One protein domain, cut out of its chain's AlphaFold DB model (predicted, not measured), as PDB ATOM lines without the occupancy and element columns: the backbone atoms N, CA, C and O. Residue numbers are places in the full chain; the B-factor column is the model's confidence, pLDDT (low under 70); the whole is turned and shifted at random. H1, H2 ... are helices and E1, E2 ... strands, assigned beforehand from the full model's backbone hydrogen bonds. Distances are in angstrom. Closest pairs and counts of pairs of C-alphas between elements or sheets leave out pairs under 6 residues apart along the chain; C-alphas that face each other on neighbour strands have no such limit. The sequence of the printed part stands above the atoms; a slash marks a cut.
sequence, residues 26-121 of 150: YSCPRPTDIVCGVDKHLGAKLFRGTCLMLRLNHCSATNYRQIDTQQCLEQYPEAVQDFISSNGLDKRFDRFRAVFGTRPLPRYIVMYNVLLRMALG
ATOM      1  N   TYR A  26     330.825 388.483 384.001       69.31
ATOM      2  CA  TYR A  26     330.609 387.220 383.307       69.31
ATOM      3  C   TYR A  26     330.507 387.510 381.812       69.31
ATOM      4  O   TYR A  26     329.572 388.178 381.350       69.31
ATOM      5  N   SER A  27     331.513 387.065 381.063       77.25
ATOM      6  CA  SER A  27     331.603 387.283 379.623       77.25
ATOM      7  C   SER A  27     330.759 386.248 378.891       77.25
ATOM      8  O   SER A  27     331.048 385.059 378.947       77.25
ATOM      9  N   CYS A  28     329.731 386.711 378.178       78.94
ATOM     10  CA  CYS A  28     328.931 385.864 377.299       78.94
ATOM     11  C   CYS A  28     329.268 386.136 375.831       78.94
ATOM     12  O   CYS A  28     329.340 387.308 375.442       78.94
ATOM     13  N   PRO A  29     329.433 385.090 375.000       79.62
ATOM     14  CA  PRO A  29     329.506 385.263 373.555       79.62
ATOM     15  C   PRO A  29     328.203 385.886 373.040       79.62
ATOM     16  O   PRO A  29     327.166 385.801 373.701       79.62
ATOM     17  N   ARG A  30     328.247 386.524 371.862       74.94
ATOM     18  CA  ARG A  30     327.036 387.061 371.223       74.94
ATOM     19  C   ARG A  30     326.097 385.894 370.892       74.94
ATOM     20  O   ARG A  30     326.434 385.115 370.004       74.94
ATOM     21  N   PRO A  31     324.956 385.766 371.581       71.69
ATOM     22  CA  PRO A  31     324.058 384.641 371.380       71.69
ATOM     23  C   PRO A  31     323.243 384.830 370.104       71.69
ATOM     24  O   PRO A  31     322.865 385.954 369.757       71.69
ATOM     25  N   THR A  32     322.976 383.725 369.417       66.25
ATOM     26  CA  THR A  32     322.118 383.664 368.223       66.25
ATOM     27  C   THR A  32     320.719 383.140 368.538       66.25
ATOM     28  O   THR A  32     319.830 383.230 367.700       66.25
ATOM     29  N   ASP A  33     320.527 382.609 369.740       74.50
ATOM     30  CA  ASP A  33     319.329 381.950 370.232       74.50
ATOM     31  C   ASP A  33     318.585 382.806 371.271       74.50
ATOM     32  O   ASP A  33     319.138 383.713 371.904       74.50
ATOM     33  N   ILE A  34     317.292 382.527 371.434       82.62
ATOM     34  CA  ILE A  34     316.446 383.124 372.469       82.62
ATOM     35  C   ILE A  34     315.907 381.988 373.326       82.62
ATOM     36  O   ILE A  34     315.308 381.047 372.809       82.62
ATOM     37  N   VAL A  35     316.105 382.102 374.635       87.25
ATOM     38  CA  VAL A  35     315.634 381.122 375.615       87.25
ATOM     39  C   VAL A  35     314.656 381.780 376.571       87.25
ATOM     40  O   VAL A  35     314.810 382.958 376.902       87.25
ATOM     41  N   CYS A  36     313.661 381.032 377.036       87.25
ATOM     42  CA  CYS A  36     312.810 381.478 378.129       87.25
ATOM     43  C   CYS A  36     313.288 380.901 379.458       87.25
ATOM     44  O   CYS A  36     313.431 379.688 379.594       87.25
ATOM     45  N   GLY A  37     313.510 381.777 380.436       91.88
ATOM     46  CA  GLY A  37     313.739 381.407 381.824       91.88
ATOM     47  C   GLY A  37     312.513 381.715 382.675       91.88
ATOM     48  O   GLY A  37     311.948 382.800 382.558       91.88
ATOM     49  N   VAL A  38     312.141 380.805 383.573       91.25
ATOM     50  CA  VAL A  38     311.072 381.010 384.562       91.25
ATOM     51  C   VAL A  38     311.640 380.933 385.967       91.25
ATOM     52  O   VAL A  38     312.341 379.982 386.316       91.25
ATOM     53  N   ASP A  39     311.329 381.940 386.770       91.94
ATOM     54  CA  ASP A  39     311.628 382.010 388.191       91.94
ATOM     55  C   ASP A  39     310.309 382.009 388.977       91.94
ATOM     56  O   ASP A  39     309.340 382.675 388.613       91.94
ATOM     57  N   LYS A  40     310.262 381.251 390.075       87.81
ATOM     58  CA  LYS A  40     309.046 381.082 390.888       87.81
ATOM     59  C   LYS A  40     308.541 382.398 391.495       87.81
ATOM     60  O   LYS A  40     307.347 382.527 391.745       87.81
ATOM     61  N   HIS A  41     309.442 383.335 391.773       89.81
ATOM     62  CA  HIS A  41     309.144 384.599 392.442       89.81
ATOM     63  C   HIS A  41     309.098 385.779 391.473       89.81
ATOM     64  O   HIS A  41     308.353 386.724 391.713       89.81
ATOM     65  N   LEU A  42     309.891 385.731 390.399       86.19
ATOM     66  CA  LEU A  42     310.024 386.837 389.445       86.19
ATOM     67  C   LEU A  42     309.227 386.635 388.149       86.19
ATOM     68  O   LEU A  42     309.136 387.566 387.352       86.19
ATOM     69  N   GLY A  43     308.644 385.453 387.938       87.44
ATOM     70  CA  GLY A  43     307.891 385.128 386.730       87.44
ATOM     71  C   GLY A  43     308.787 384.702 385.566       87.44
ATOM     72  O   GLY A  43     309.913 384.231 385.756       87.44
ATOM     73  N   ALA A  44     308.269 384.821 384.344       87.62
ATOM     74  CA  ALA A  44     308.968 384.412 383.131       87.62
ATOM     75  C   ALA A  44     309.684 385.579 382.448       87.62
ATOM     76  O   ALA A  44     309.195 386.706 382.409       87.62
ATOM     77  N   LYS A  45     310.845 385.295 381.858       88.88
ATOM     78  CA  LYS A  45     311.647 386.275 381.130       88.88
ATOM     79  C   LYS A  45     312.370 385.624 379.959       88.88
ATOM     80  O   LYS A  45     312.981 384.567 380.097       88.88
ATOM     81  N   LEU A  46     312.350 386.289 378.807       86.62
ATOM     82  CA  LEU A  46     313.156 385.880 377.659       86.62
ATOM     83  C   LEU A  46     314.584 386.429 377.784       86.62
ATOM     84  O   LEU A  46     314.810 387.582 378.159       86.62
ATOM     85  N   PHE A  47     315.557 385.606 377.416       85.88
ATOM     86  CA  PHE A  47     316.978 385.927 377.411       85.88
ATOM     87  C   PHE A  47     317.554 385.678 376.021       85.88
ATOM     88  O   PHE A  47     317.146 384.757 375.319       85.88
ATOM     89  N   ARG A  48     318.538 386.491 375.618       84.69
ATOM     90  CA  ARG A  48     319.340 386.191 374.425       84.69
ATOM     91  C   ARG A  48     320.376 385.139 374.824       84.69
ATOM     92  O   ARG A  48     321.402 385.482 375.403       84.69
ATOM     93  N   GLY A  49     320.061 383.879 374.573       84.69
ATOM     94  CA  GLY A  49     320.869 382.715 374.915       84.69
ATOM     95  C   GLY A  49     320.942 382.379 376.405       84.69
ATOM     96  O   GLY A  49     320.806 383.225 377.296       84.69
ATOM     97  N   THR A  50     321.229 381.107 376.678       85.94
ATOM     98  CA  THR A  50     321.329 380.548 378.037       85.94
ATOM     99  C   THR A  50     322.417 381.221 378.871       85.94
ATOM    100  O   THR A  50     322.252 381.408 380.075       85.94
ATOM    101  N   CYS A  51     323.510 381.666 378.244       85.44
ATOM    102  CA  CYS A  51     324.612 382.322 378.948       85.44
ATOM    103  C   CYS A  51     324.159 383.578 379.710       85.44
ATOM    104  O   CYS A  51     324.536 383.773 380.864       85.44
ATOM    105  N   LEU A  52     323.318 384.418 379.094       86.94
ATOM    106  CA  LEU A  52     322.834 385.641 379.741       86.94
ATOM    107  C   LEU A  52     321.832 385.350 380.864       86.94
ATOM    108  O   LEU A  52     321.803 386.091 381.844       86.94
ATOM    109  N   MET A  53     321.056 384.271 380.749       90.19
ATOM    110  CA  MET A  53     320.186 383.802 381.831       90.19
ATOM    111  C   MET A  53     321.016 383.358 383.041       90.19
ATOM    112  O   MET A  53     320.798 383.834 384.153       90.19
ATOM    113  N   LEU A  54     322.016 382.502 382.819       88.38
ATOM    114  CA  LEU A  54     322.898 382.011 383.881       88.38
ATOM    115  C   LEU A  54     323.710 383.136 384.517       88.38
ATOM    116  O   LEU A  54     323.874 383.164 385.735       88.38
ATOM    117  N   ARG A  55     324.156 384.103 383.709       86.75
ATOM    118  CA  ARG A  55     324.776 385.324 384.214       86.75
ATOM    119  C   ARG A  55     323.848 386.039 385.188       86.75
ATOM    120  O   ARG A  55     324.296 386.394 386.268       86.75
ATOM    121  N   LEU A  56     322.579 386.253 384.835       88.00
ATOM    122  CA  LEU A  56     321.648 386.938 385.733       88.00
ATOM    123  C   LEU A  56     321.445 386.155 387.038       88.00
ATOM    124  O   LEU A  56     321.518 386.751 388.110       88.00
ATOM    125  N   ASN A  57     321.304 384.829 386.954       89.69
ATOM    126  CA  ASN A  57     321.220 383.962 388.133       89.69
ATOM    127  C   ASN A  57     322.433 384.117 389.051       89.69
ATOM    128  O   ASN A  57     322.279 384.291 390.257       89.69
ATOM    129  N   HIS A  58     323.636 384.135 388.479       85.62
ATOM    130  CA  HIS A  58     324.868 384.315 389.240       85.62
ATOM    131  C   HIS A  58     324.996 385.729 389.831       85.62
ATOM    132  O   HIS A  58     325.395 385.896 390.978       85.62
ATOM    133  N   CYS A  59     324.670 386.764 389.054       84.62
ATOM    134  CA  CYS A  59     324.902 388.156 389.435       84.62
ATOM    135  C   CYS A  59     323.847 388.730 390.382       84.62
ATOM    136  O   CYS A  59     324.139 389.653 391.137       84.62
ATOM    137  N   SER A  60     322.616 388.237 390.299       85.00
ATOM    138  CA  SER A  60     321.459 388.805 390.995       85.00
ATOM    139  C   SER A  60     320.775 387.795 391.912       85.00
ATOM    140  O   SER A  60     319.665 388.055 392.365       85.00
ATOM    141  N   ALA A  61     321.424 386.652 392.172       83.31
ATOM    142  CA  ALA A  61     320.893 385.546 392.970       83.31
ATOM    143  C   ALA A  61     319.482 385.097 392.533       83.31
ATOM    144  O   ALA A  61     318.682 384.640 393.349       83.31
ATOM    145  N   THR A  62     319.168 385.241 391.241       88.81
ATOM    146  CA  THR A  62     317.907 384.764 390.663       88.81
ATOM    147  C   THR A  62     317.990 383.273 390.352       88.81
ATOM    148  O   THR A  62     319.078 382.704 390.247       88.81
ATOM    149  N   ASN A  63     316.844 382.625 390.175       91.50
ATOM    150  CA  ASN A  63     316.747 381.192 389.923       91.50
ATOM    151  C   ASN A  63     315.882 380.907 388.689       91.50
ATOM    152  O   ASN A  63     314.978 380.069 388.716       91.50
ATOM    153  N   TYR A  64     316.171 381.608 387.588       91.81
ATOM    154  CA  TYR A  64     315.534 381.340 386.306       91.81
ATOM    155  C   TYR A  64     315.951 379.965 385.793       91.81
ATOM    156  O   TYR A  64     317.141 379.696 385.597       91.81
ATOM    157  N   ARG A  65     314.966 379.106 385.541       91.50
ATOM    158  CA  ARG A  65     315.150 377.804 384.902       91.50
ATOM    159  C   ARG A  65     314.676 377.872 383.467       91.50
ATOM    160  O   ARG A  65     313.588 378.377 383.204       91.50
ATOM    161  N   GLN A  66     315.493 377.358 382.556       91.19
ATOM    162  CA  GLN A  66     315.123 377.305 381.152       91.19
ATOM    163  C   GLN A  66     313.955 376.334 380.961       91.19
ATOM    164  O   GLN A  66     314.004 375.202 381.444       91.19
ATOM    165  N   ILE A  67     312.934 376.786 380.245       88.50
ATOM    166  CA  ILE A  67     311.838 375.951 379.752       88.50
ATOM    167  C   ILE A  67     311.772 376.055 378.232       88.50
ATOM    168  O   ILE A  67     312.469 376.878 377.627       88.50
ATOM    169  N   ASP A  68     310.941 375.219 377.617       83.25
ATOM    170  CA  ASP A  68     310.692 375.325 376.189       83.25
ATOM    171  C   ASP A  68     310.123 376.712 375.843       83.25
ATOM    172  O   ASP A  68     309.216 377.230 376.503       83.25
ATOM    173  N   THR A  69     310.701 377.345 374.820       77.75
ATOM    174  CA  THR A  69     310.352 378.720 374.461       77.75
ATOM    175  C   THR A  69     308.911 378.805 373.963       77.75
ATOM    176  O   THR A  69     308.244 379.790 374.265       77.75
ATOM    177  N   GLN A  70     308.399 377.791 373.257       73.62
ATOM    178  CA  GLN A  70     307.008 377.791 372.811       73.62
ATOM    179  C   GLN A  70     306.064 377.686 374.012       73.62
ATOM    180  O   GLN A  70     305.175 378.524 374.160       73.62
ATOM    181  N   GLN A  71     306.326 376.743 374.920       76.75
ATOM    182  CA  GLN A  71     305.542 376.590 376.146       76.75
ATOM    183  C   GLN A  71     305.525 377.878 376.987       76.75
ATOM    184  O   GLN A  71     304.488 378.277 377.514       76.75
ATOM    185  N   CYS A  72     306.663 378.566 377.079       79.56
ATOM    186  CA  CYS A  72     306.760 379.844 377.775       79.56
ATOM    187  C   CYS A  72     305.908 380.941 377.135       79.56
ATOM    188  O   CYS A  72     305.249 381.694 377.843       79.56
ATOM    189  N   LEU A  73     305.912 381.040 375.806       75.38
ATOM    190  CA  LEU A  73     305.139 382.048 375.081       75.38
ATOM    191  C   LEU A  73     303.628 381.821 375.194       75.38
ATOM    192  O   LEU A  73     302.866 382.784 375.134       75.38
ATOM    193  N   GLU A  74     303.203 380.566 375.346       73.62
ATOM    194  CA  GLU A  74     301.804 380.202 375.585       73.62
ATOM    195  C   GLU A  74     301.370 380.514 377.025       73.62
ATOM    196  O   GLU A  74     300.259 380.998 377.238       73.62
ATOM    197  N   GLN A  75     302.241 380.266 378.009       76.19
ATOM    198  CA  GLN A  75     301.928 380.430 379.434       76.19
ATOM    199  C   GLN A  75     302.157 381.851 379.969       76.19
ATOM    200  O   GLN A  75     301.443 382.273 380.874       76.19
ATOM    201  N   TYR A  76     303.133 382.577 379.420       79.44
ATOM    202  CA  TYR A  76     303.601 383.876 379.913       79.44
ATOM    203  C   TYR A  76     303.772 384.885 378.763       79.44
ATOM    204  O   TYR A  76     304.897 385.274 378.416       79.44
ATOM    205  N   PRO A  77     302.673 385.321 378.122       71.25
ATOM    206  CA  PRO A  77     302.733 386.275 377.015       71.25
ATOM    207  C   PRO A  77     303.371 387.622 377.409       71.25
ATOM    208  O   PRO A  77     303.947 388.304 376.560       71.25
ATOM    209  N   GLU A  78     303.329 388.004 378.686       73.06
ATOM    210  CA  GLU A  78     303.951 389.214 379.231       73.06
ATOM    211  C   GLU A  78     305.484 389.231 379.088       73.06
ATOM    212  O   GLU A  78     306.070 390.291 378.844       73.06
ATOM    213  N   ALA A  79     306.138 388.062 379.103       74.38
ATOM    214  CA  ALA A  79     307.591 387.947 378.959       74.38
ATOM    215  C   ALA A  79     308.091 388.478 377.602       74.38
ATOM    216  O   ALA A  79     309.237 388.924 377.467       74.38
ATOM    217  N   VAL A  80     307.219 388.462 376.589       69.38
ATOM    218  CA  VAL A  80     307.477 389.015 375.256       69.38
ATOM    219  C   VAL A  80     307.592 390.531 375.308       69.38
ATOM    220  O   VAL A  80     308.518 391.106 374.733       69.38
ATOM    221  N   GLN A  81     306.664 391.183 376.005       66.56
ATOM    222  CA  GLN A  81     306.604 392.637 376.093       66.56
ATOM    223  C   GLN A  81     307.809 393.197 376.859       66.56
ATOM    224  O   GLN A  81     308.428 394.172 376.422       66.56
ATOM    225  N   ASP A  82     308.218 392.520 377.929       73.38
ATOM    226  CA  ASP A  82     309.409 392.879 378.702       73.38
ATOM    227  C   ASP A  82     310.705 392.669 377.916       73.38
ATOM    228  O   ASP A  82     311.646 393.467 377.991       73.38
ATOM    229  N   PHE A  83     310.772 391.616 377.102       73.00
ATOM    230  CA  PHE A  83     311.916 391.392 376.226       73.00
ATOM    231  C   PHE A  83     312.047 392.477 375.162       73.00
ATOM    232  O   PHE A  83     313.146 392.945 374.859       73.00
ATOM    233  N   ILE A  84     310.923 392.885 374.589       67.06
ATOM    234  CA  ILE A  84     310.844 393.927 373.576       67.06
ATOM    235  C   ILE A  84     311.346 395.270 374.123       67.06
ATOM    236  O   ILE A  84     312.219 395.897 373.503       67.06
ATOM    237  N   SER A  85     310.835 395.663 375.290       69.00
ATOM    238  CA  SER A  85     311.146 396.943 375.921       69.00
ATOM    239  C   SER A  85     312.608 397.003 376.364       69.00
ATOM    240  O   SER A  85     313.336 397.932 376.000       69.00
ATOM    241  N   SER A  86     313.088 395.960 377.049       70.88
ATOM    242  CA  SER A  86     314.466 395.870 377.551       70.88
ATOM    243  C   SER A  86     315.518 395.841 376.440       70.88
ATOM    244  O   SER A  86     316.617 396.367 376.609       70.88
ATOM    245  N   ASN A  87     315.185 395.286 375.273       67.44
ATOM    246  CA  ASN A  87     316.089 395.244 374.125       67.44
ATOM    247  C   ASN A  87     315.959 396.449 373.183       67.44
ATOM    248  O   ASN A  87     316.634 396.489 372.147       67.44
ATOM    249  N   GLY A  88     315.092 397.415 373.506       63.94
ATOM    250  CA  GLY A  88     314.835 398.585 372.669       63.94
ATOM    251  C   GLY A  88     314.324 398.219 371.274       63.94
ATOM    252  O   GLY A  88     314.546 398.973 370.318       63.94
ATOM    253  N   LEU A  89     313.676 397.056 371.136       62.78
ATOM    254  CA  LEU A  89     313.104 396.609 369.867       62.78
ATOM    255  C   LEU A  89     311.970 397.543 369.438       62.78
ATOM    256  O   LEU A  89     311.852 397.815 368.247       62.78
ATOM    257  N   ASP A  90     311.247 398.138 370.390       60.22
ATOM    258  CA  ASP A  90     310.246 399.184 370.142       60.22
ATOM    259  C   ASP A  90     310.812 400.343 369.319       60.22
ATOM    260  O   ASP A  90     310.265 400.725 368.287       60.22
ATOM    261  N   LYS A  91     311.985 400.850 369.716       63.84
ATOM    262  CA  LYS A  91     312.645 401.980 369.047       63.84
ATOM    263  C   LYS A  91     313.122 401.624 367.639       63.84
ATOM    264  O   LYS A  91     313.224 402.501 366.780       63.84
ATOM    265  N   ARG A  92     313.463 400.352 367.396       59.81
ATOM    266  CA  ARG A  92     313.810 399.857 366.053       59.81
ATOM    267  C   ARG A  92     312.564 399.719 365.188       59.81
ATOM    268  O   ARG A  92     312.609 400.117 364.030       59.81
ATOM    269  N   PHE A  93     311.470 399.225 365.758       57.69
ATOM    270  CA  PHE A  93     310.176 399.142 365.089       57.69
ATOM    271  C   PHE A  93     309.629 400.516 364.712       57.69
ATOM    272  O   PHE A  93     309.163 400.690 363.591       57.69
ATOM    273  N   ASP A  94     309.760 401.512 365.586       60.44
ATOM    274  CA  ASP A  94     309.327 402.882 365.297       60.44
ATOM    275  C   ASP A  94     310.143 403.527 364.178       60.44
ATOM    276  O   ASP A  94     309.579 404.172 363.295       60.44
ATOM    277  N   ARG A  95     311.457 403.271 364.137       59.38
ATOM    278  CA  ARG A  95     312.299 403.661 362.997       59.38
ATOM    279  C   ARG A  95     311.900 402.947 361.709       59.38
ATOM    280  O   ARG A  95     311.800 403.593 360.674       59.38
ATOM    281  N   PHE A  96     311.635 401.644 361.762       53.72
ATOM    282  CA  PHE A  96     311.147 400.894 360.601       53.72
ATOM    283  C   PHE A  96     309.804 401.434 360.101       53.72
ATOM    284  O   PHE A  96     309.629 401.625 358.903       53.72
ATOM    285  N   ARG A  97     308.877 401.754 361.008       56.03
ATOM    286  CA  ARG A  97     307.585 402.361 360.672       56.03
ATOM    287  C   ARG A  97     307.751 403.727 360.008       56.03
ATOM    288  O   ARG A  97     307.052 404.005 359.040       56.03
ATOM    289  N   ALA A  98     308.676 404.550 360.502       58.84
ATOM    290  CA  ALA A  98     308.979 405.853 359.916       58.84
ATOM    291  C   ALA A  98     309.551 405.744 358.492       58.84
ATOM    292  O   ALA A  98     309.270 406.598 357.660       58.84
ATOM    293  N   VAL A  99     310.317 404.686 358.202       56.16
ATOM    294  CA  VAL A  99     310.952 404.464 356.890       56.16
ATOM    295  C   VAL A  99     309.995 403.805 355.889       56.16
ATOM    296  O   VAL A  99     309.989 404.172 354.719       56.16
ATOM    297  N   PHE A 100     309.186 402.837 356.327       51.78
ATOM    298  CA  PHE A 100     308.394 401.980 355.432       51.78
ATOM    299  C   PHE A 100     306.887 402.270 355.436       51.78
ATOM    300  O   PHE A 100     306.140 401.605 354.724       51.78
ATOM    301  N   GLY A 101     306.412 403.244 356.224       47.62
ATOM    302  CA  GLY A 101     305.032 403.742 356.149       47.62
ATOM    303  C   GLY A 101     303.941 402.697 356.422       47.62
ATOM    304  O   GLY A 101     302.791 402.879 356.022       47.62
ATOM    305  N   THR A 102     304.265 401.580 357.077       49.78
ATOM    306  CA  THR A 102     303.327 400.463 357.238       49.78
ATOM    307  C   THR A 102     302.205 400.799 358.225       49.78
ATOM    308  O   THR A 102     302.450 401.335 359.312       49.78
ATOM    309  N   ARG A 103     300.963 400.436 357.855       50.41
ATOM    310  CA  ARG A 103     299.765 400.487 358.715       50.41
ATOM    311  C   ARG A 103     300.029 399.787 360.059       50.41
ATOM    312  O   ARG A 103     300.852 398.870 360.097       50.41
ATOM    313  N   PRO A 104     299.356 400.181 361.156       48.50
ATOM    314  CA  PRO A 104     299.636 399.639 362.474       48.50
ATOM    315  C   PRO A 104     299.066 398.222 362.569       48.50
ATOM    316  O   PRO A 104     297.985 398.002 363.110       48.50
ATOM    317  N   LEU A 105     299.811 397.239 362.058       51.38
ATOM    318  CA  LEU A 105     299.757 395.916 362.656       51.38
ATOM    319  C   LEU A 105     300.073 396.118 364.144       51.38
ATOM    320  O   LEU A 105     301.030 396.837 364.460       51.38
ATOM    321  N   PRO A 106     299.266 395.561 365.059       55.81
ATOM    322  CA  PRO A 106     299.524 395.705 366.477       55.81
ATOM    323  C   PRO A 106     300.962 395.265 366.768       55.81
ATOM    324  O   PRO A 106     301.346 394.158 366.387       55.81
ATOM    325  N   ARG A 107     301.771 396.143 367.385       55.00
ATOM    326  CA  ARG A 107     303.221 395.935 367.603       55.00
ATOM    327  C   ARG A 107     303.531 394.530 368.139       55.00
ATOM    328  O   ARG A 107     304.489 393.899 367.695       55.00
ATOM    329  N   TYR A 108     302.656 394.022 369.008       50.88
ATOM    330  CA  TYR A 108     302.758 392.696 369.609       50.88
ATOM    331  C   TYR A 108     302.726 391.549 368.586       50.88
ATOM    332  O   TYR A 108     303.523 390.631 368.712       50.88
ATOM    333  N   ILE A 109     301.898 391.604 367.534       58.84
ATOM    334  CA  ILE A 109     301.765 390.513 366.547       58.84
ATOM    335  C   ILE A 109     303.035 390.377 365.712       58.84
ATOM    336  O   ILE A 109     303.502 389.267 365.447       58.84
ATOM    337  N   VAL A 110     303.604 391.501 365.274       58.31
ATOM    338  CA  VAL A 110     304.798 391.479 364.421       58.31
ATOM    339  C   VAL A 110     306.014 391.047 365.231       58.31
ATOM    340  O   VAL A 110     306.807 390.237 364.759       58.31
ATOM    341  N   MET A 111     306.143 391.531 366.467       59.25
ATOM    342  CA  MET A 111     307.248 391.148 367.345       59.25
ATOM    343  C   MET A 111     307.135 389.706 367.827       59.25
ATOM    344  O   MET A 111     308.143 389.009 367.819       59.25
ATOM    345  N   TYR A 112     305.930 389.232 368.147       57.72
ATOM    346  CA  TYR A 112     305.678 387.826 368.455       57.72
ATOM    347  C   TYR A 112     306.086 386.933 367.281       57.72
ATOM    348  O   TYR A 112     306.875 386.016 367.465       57.72
ATOM    349  N   ASN A 113     305.679 387.265 366.050       58.69
ATOM    350  CA  ASN A 113     306.103 386.535 364.850       58.69
ATOM    351  C   ASN A 113     307.622 386.565 364.634       58.69
ATOM    352  O   ASN A 113     308.206 385.573 364.209       58.69
ATOM    353  N   VAL A 114     308.282 387.692 364.903       61.00
ATOM    354  CA  VAL A 114     309.742 387.810 364.788       61.00
ATOM    355  C   VAL A 114     310.449 386.956 365.841       61.00
ATOM    356  O   VAL A 114     311.424 386.283 365.515       61.00
ATOM    357  N   LEU A 115     309.953 386.940 367.077       61.31
ATOM    358  CA  LEU A 115     310.494 386.104 368.147       61.31
ATOM    359  C   LEU A 115     310.253 384.623 367.870       61.31
ATOM    360  O   LEU A 115     311.182 383.837 368.016       61.31
ATOM    361  N   LEU A 116     309.074 384.260 367.362       58.59
ATOM    362  CA  LEU A 116     308.773 382.902 366.915       58.59
ATOM    363  C   LEU A 116     309.726 382.459 365.794       58.59
ATOM    364  O   LEU A 116     310.240 381.346 365.818       58.59
ATOM    365  N   ARG A 117     310.026 383.349 364.836       56.41
ATOM    366  CA  ARG A 117     310.994 383.092 363.754       56.41
ATOM    367  C   ARG A 117     312.418 382.892 364.272       56.41
ATOM    368  O   ARG A 117     313.127 382.045 363.742       56.41
ATOM    369  N   MET A 118     312.838 383.659 365.280       53.44
ATOM    370  CA  MET A 118     314.166 383.504 365.890       53.44
ATOM    371  C   MET A 118     314.260 382.261 366.785       53.44
ATOM    372  O   MET A 118     315.312 381.635 366.821       53.44
ATOM    373  N   ALA A 119     313.182 381.903 367.489       53.09
ATOM    374  CA  ALA A 119     313.152 380.771 368.412       53.09
ATOM    375  C   ALA A 119     312.964 379.419 367.705       53.09
ATOM    376  O   ALA A 119     313.587 378.440 368.097       53.09
ATOM    377  N   LEU A 120     312.128 379.357 366.662       47.44
ATOM    378  CA  LEU A 120     311.738 378.103 366.003       47.44
ATOM    379  C   LEU A 120     312.334 377.928 364.595       47.44
ATOM    380  O   LEU A 120     312.036 376.942 363.928       47.44
ATOM    381  N   GLY A 121     313.123 378.887 364.089       37.69
ATOM    382  CA  GLY A 121     313.689 378.825 362.730       37.69
ATOM    383  C   GLY A 121     312.640 378.761 361.605       37.69
ATOM    384  O   GLY A 121     312.965 378.436 360.463       37.69
TER     385      GLY A 121
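AT A GLANCE: This is residues 26 to 121 of the 150 residues of an uncharacterized protein of Graphocephala atropunctata (UniProt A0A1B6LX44). A small three-stranded sheet has H1 over one face and H2 over the other, while H3 sits beside the edge strand E2. H5 reaches from H3 to the sheet, and an arm, made by the far part of H4 and the link after it, sticks out at residues 95 to 106. The printed part has 96 residues, with five named helices and three named strands in the order E1, E2, H1, E3, H2, H3, H4, H5; the sheet runs E2, E1, E3, all antiparallel. The class is mixed, helices and strands. The whole is compact, with a radius of gyration of the C-alphas of 14.2 A and spans of 44 by 29 by 25 A, the arm adding to the length.

IN THESE COORDINATES: In the sheet, E1 is residues 34 to 39, 16.5 A long, beginning at C-alpha 34 (316.446, 383.124, 372.469); E2 is residues 43 to 48, 16.8 A; E3 is residues 65 to 67, 6.4 A. H1 is residues 49 to 60, 17.2 A; H2 is residues 69 to 75, 9.9 A; H3 is residues 78 to 86, 12.6 A. H4 is residues 89 to 100, 16.1 A, ending at C-alpha 100 (308.394, 401.980, 355.432). H5, residues 107 to 120, is 19.8 A long and ends at C-alpha 120 (311.738, 378.103, 366.003).

HOW THE PARTS SIT: E1 is the inner strand. E1 and E2 form a hairpin, with N 37 and O 45 2.9 A apart, within hydrogen-bond range. Between E1 and E3, N 38 and O 65 are within range at 2.9 A. E2, H1 and E3 make a split strand-helix-strand unit, two strands running the same way with E1 between them in the sheet; its crossover is right-handed. H1 lies over E1 at a height over the sheet of 9.7 A and runs along the strands, at 18 degrees to E1 on the local plane. H2, on the opposite face at 9.0 A, runs slantwise to the strands; helices on both faces give three layers. H3 stands at the sheet's level, its closest C-alphas to E2 being those of Ala 79 and Lys 45, 4.9 A. H5 only just touches H3, with 3 pairs of C-alphas within 8 A, by residues 108 to 112 alone, about perpendicular at 84 degrees; the closest C-alphas are those of Val 80 and Tyr 112, 7.1 A. H5 is on the sheet too: the closest C-alphas of E1 and H5, those of Ile 34 and Ala 119, are 5.7 A apart. H4 is not on the sheet; it is close to but not clearly touching H3, and near H5. Every O i to N i+4 pair is within hydrogen-bond range in H2, H3, H4 and H5, and 7 of 8 in H1.

THE WHOLE: The farthest C-alphas, those of Ala 61 and Gly 101, are 44.0 A apart. The printed part has no cut; no link is long, and H4 to H5 is short but not tight. The mean pLDDT of the printed part is 72.3; 41 residues are under 70, among them residues 87 to 121.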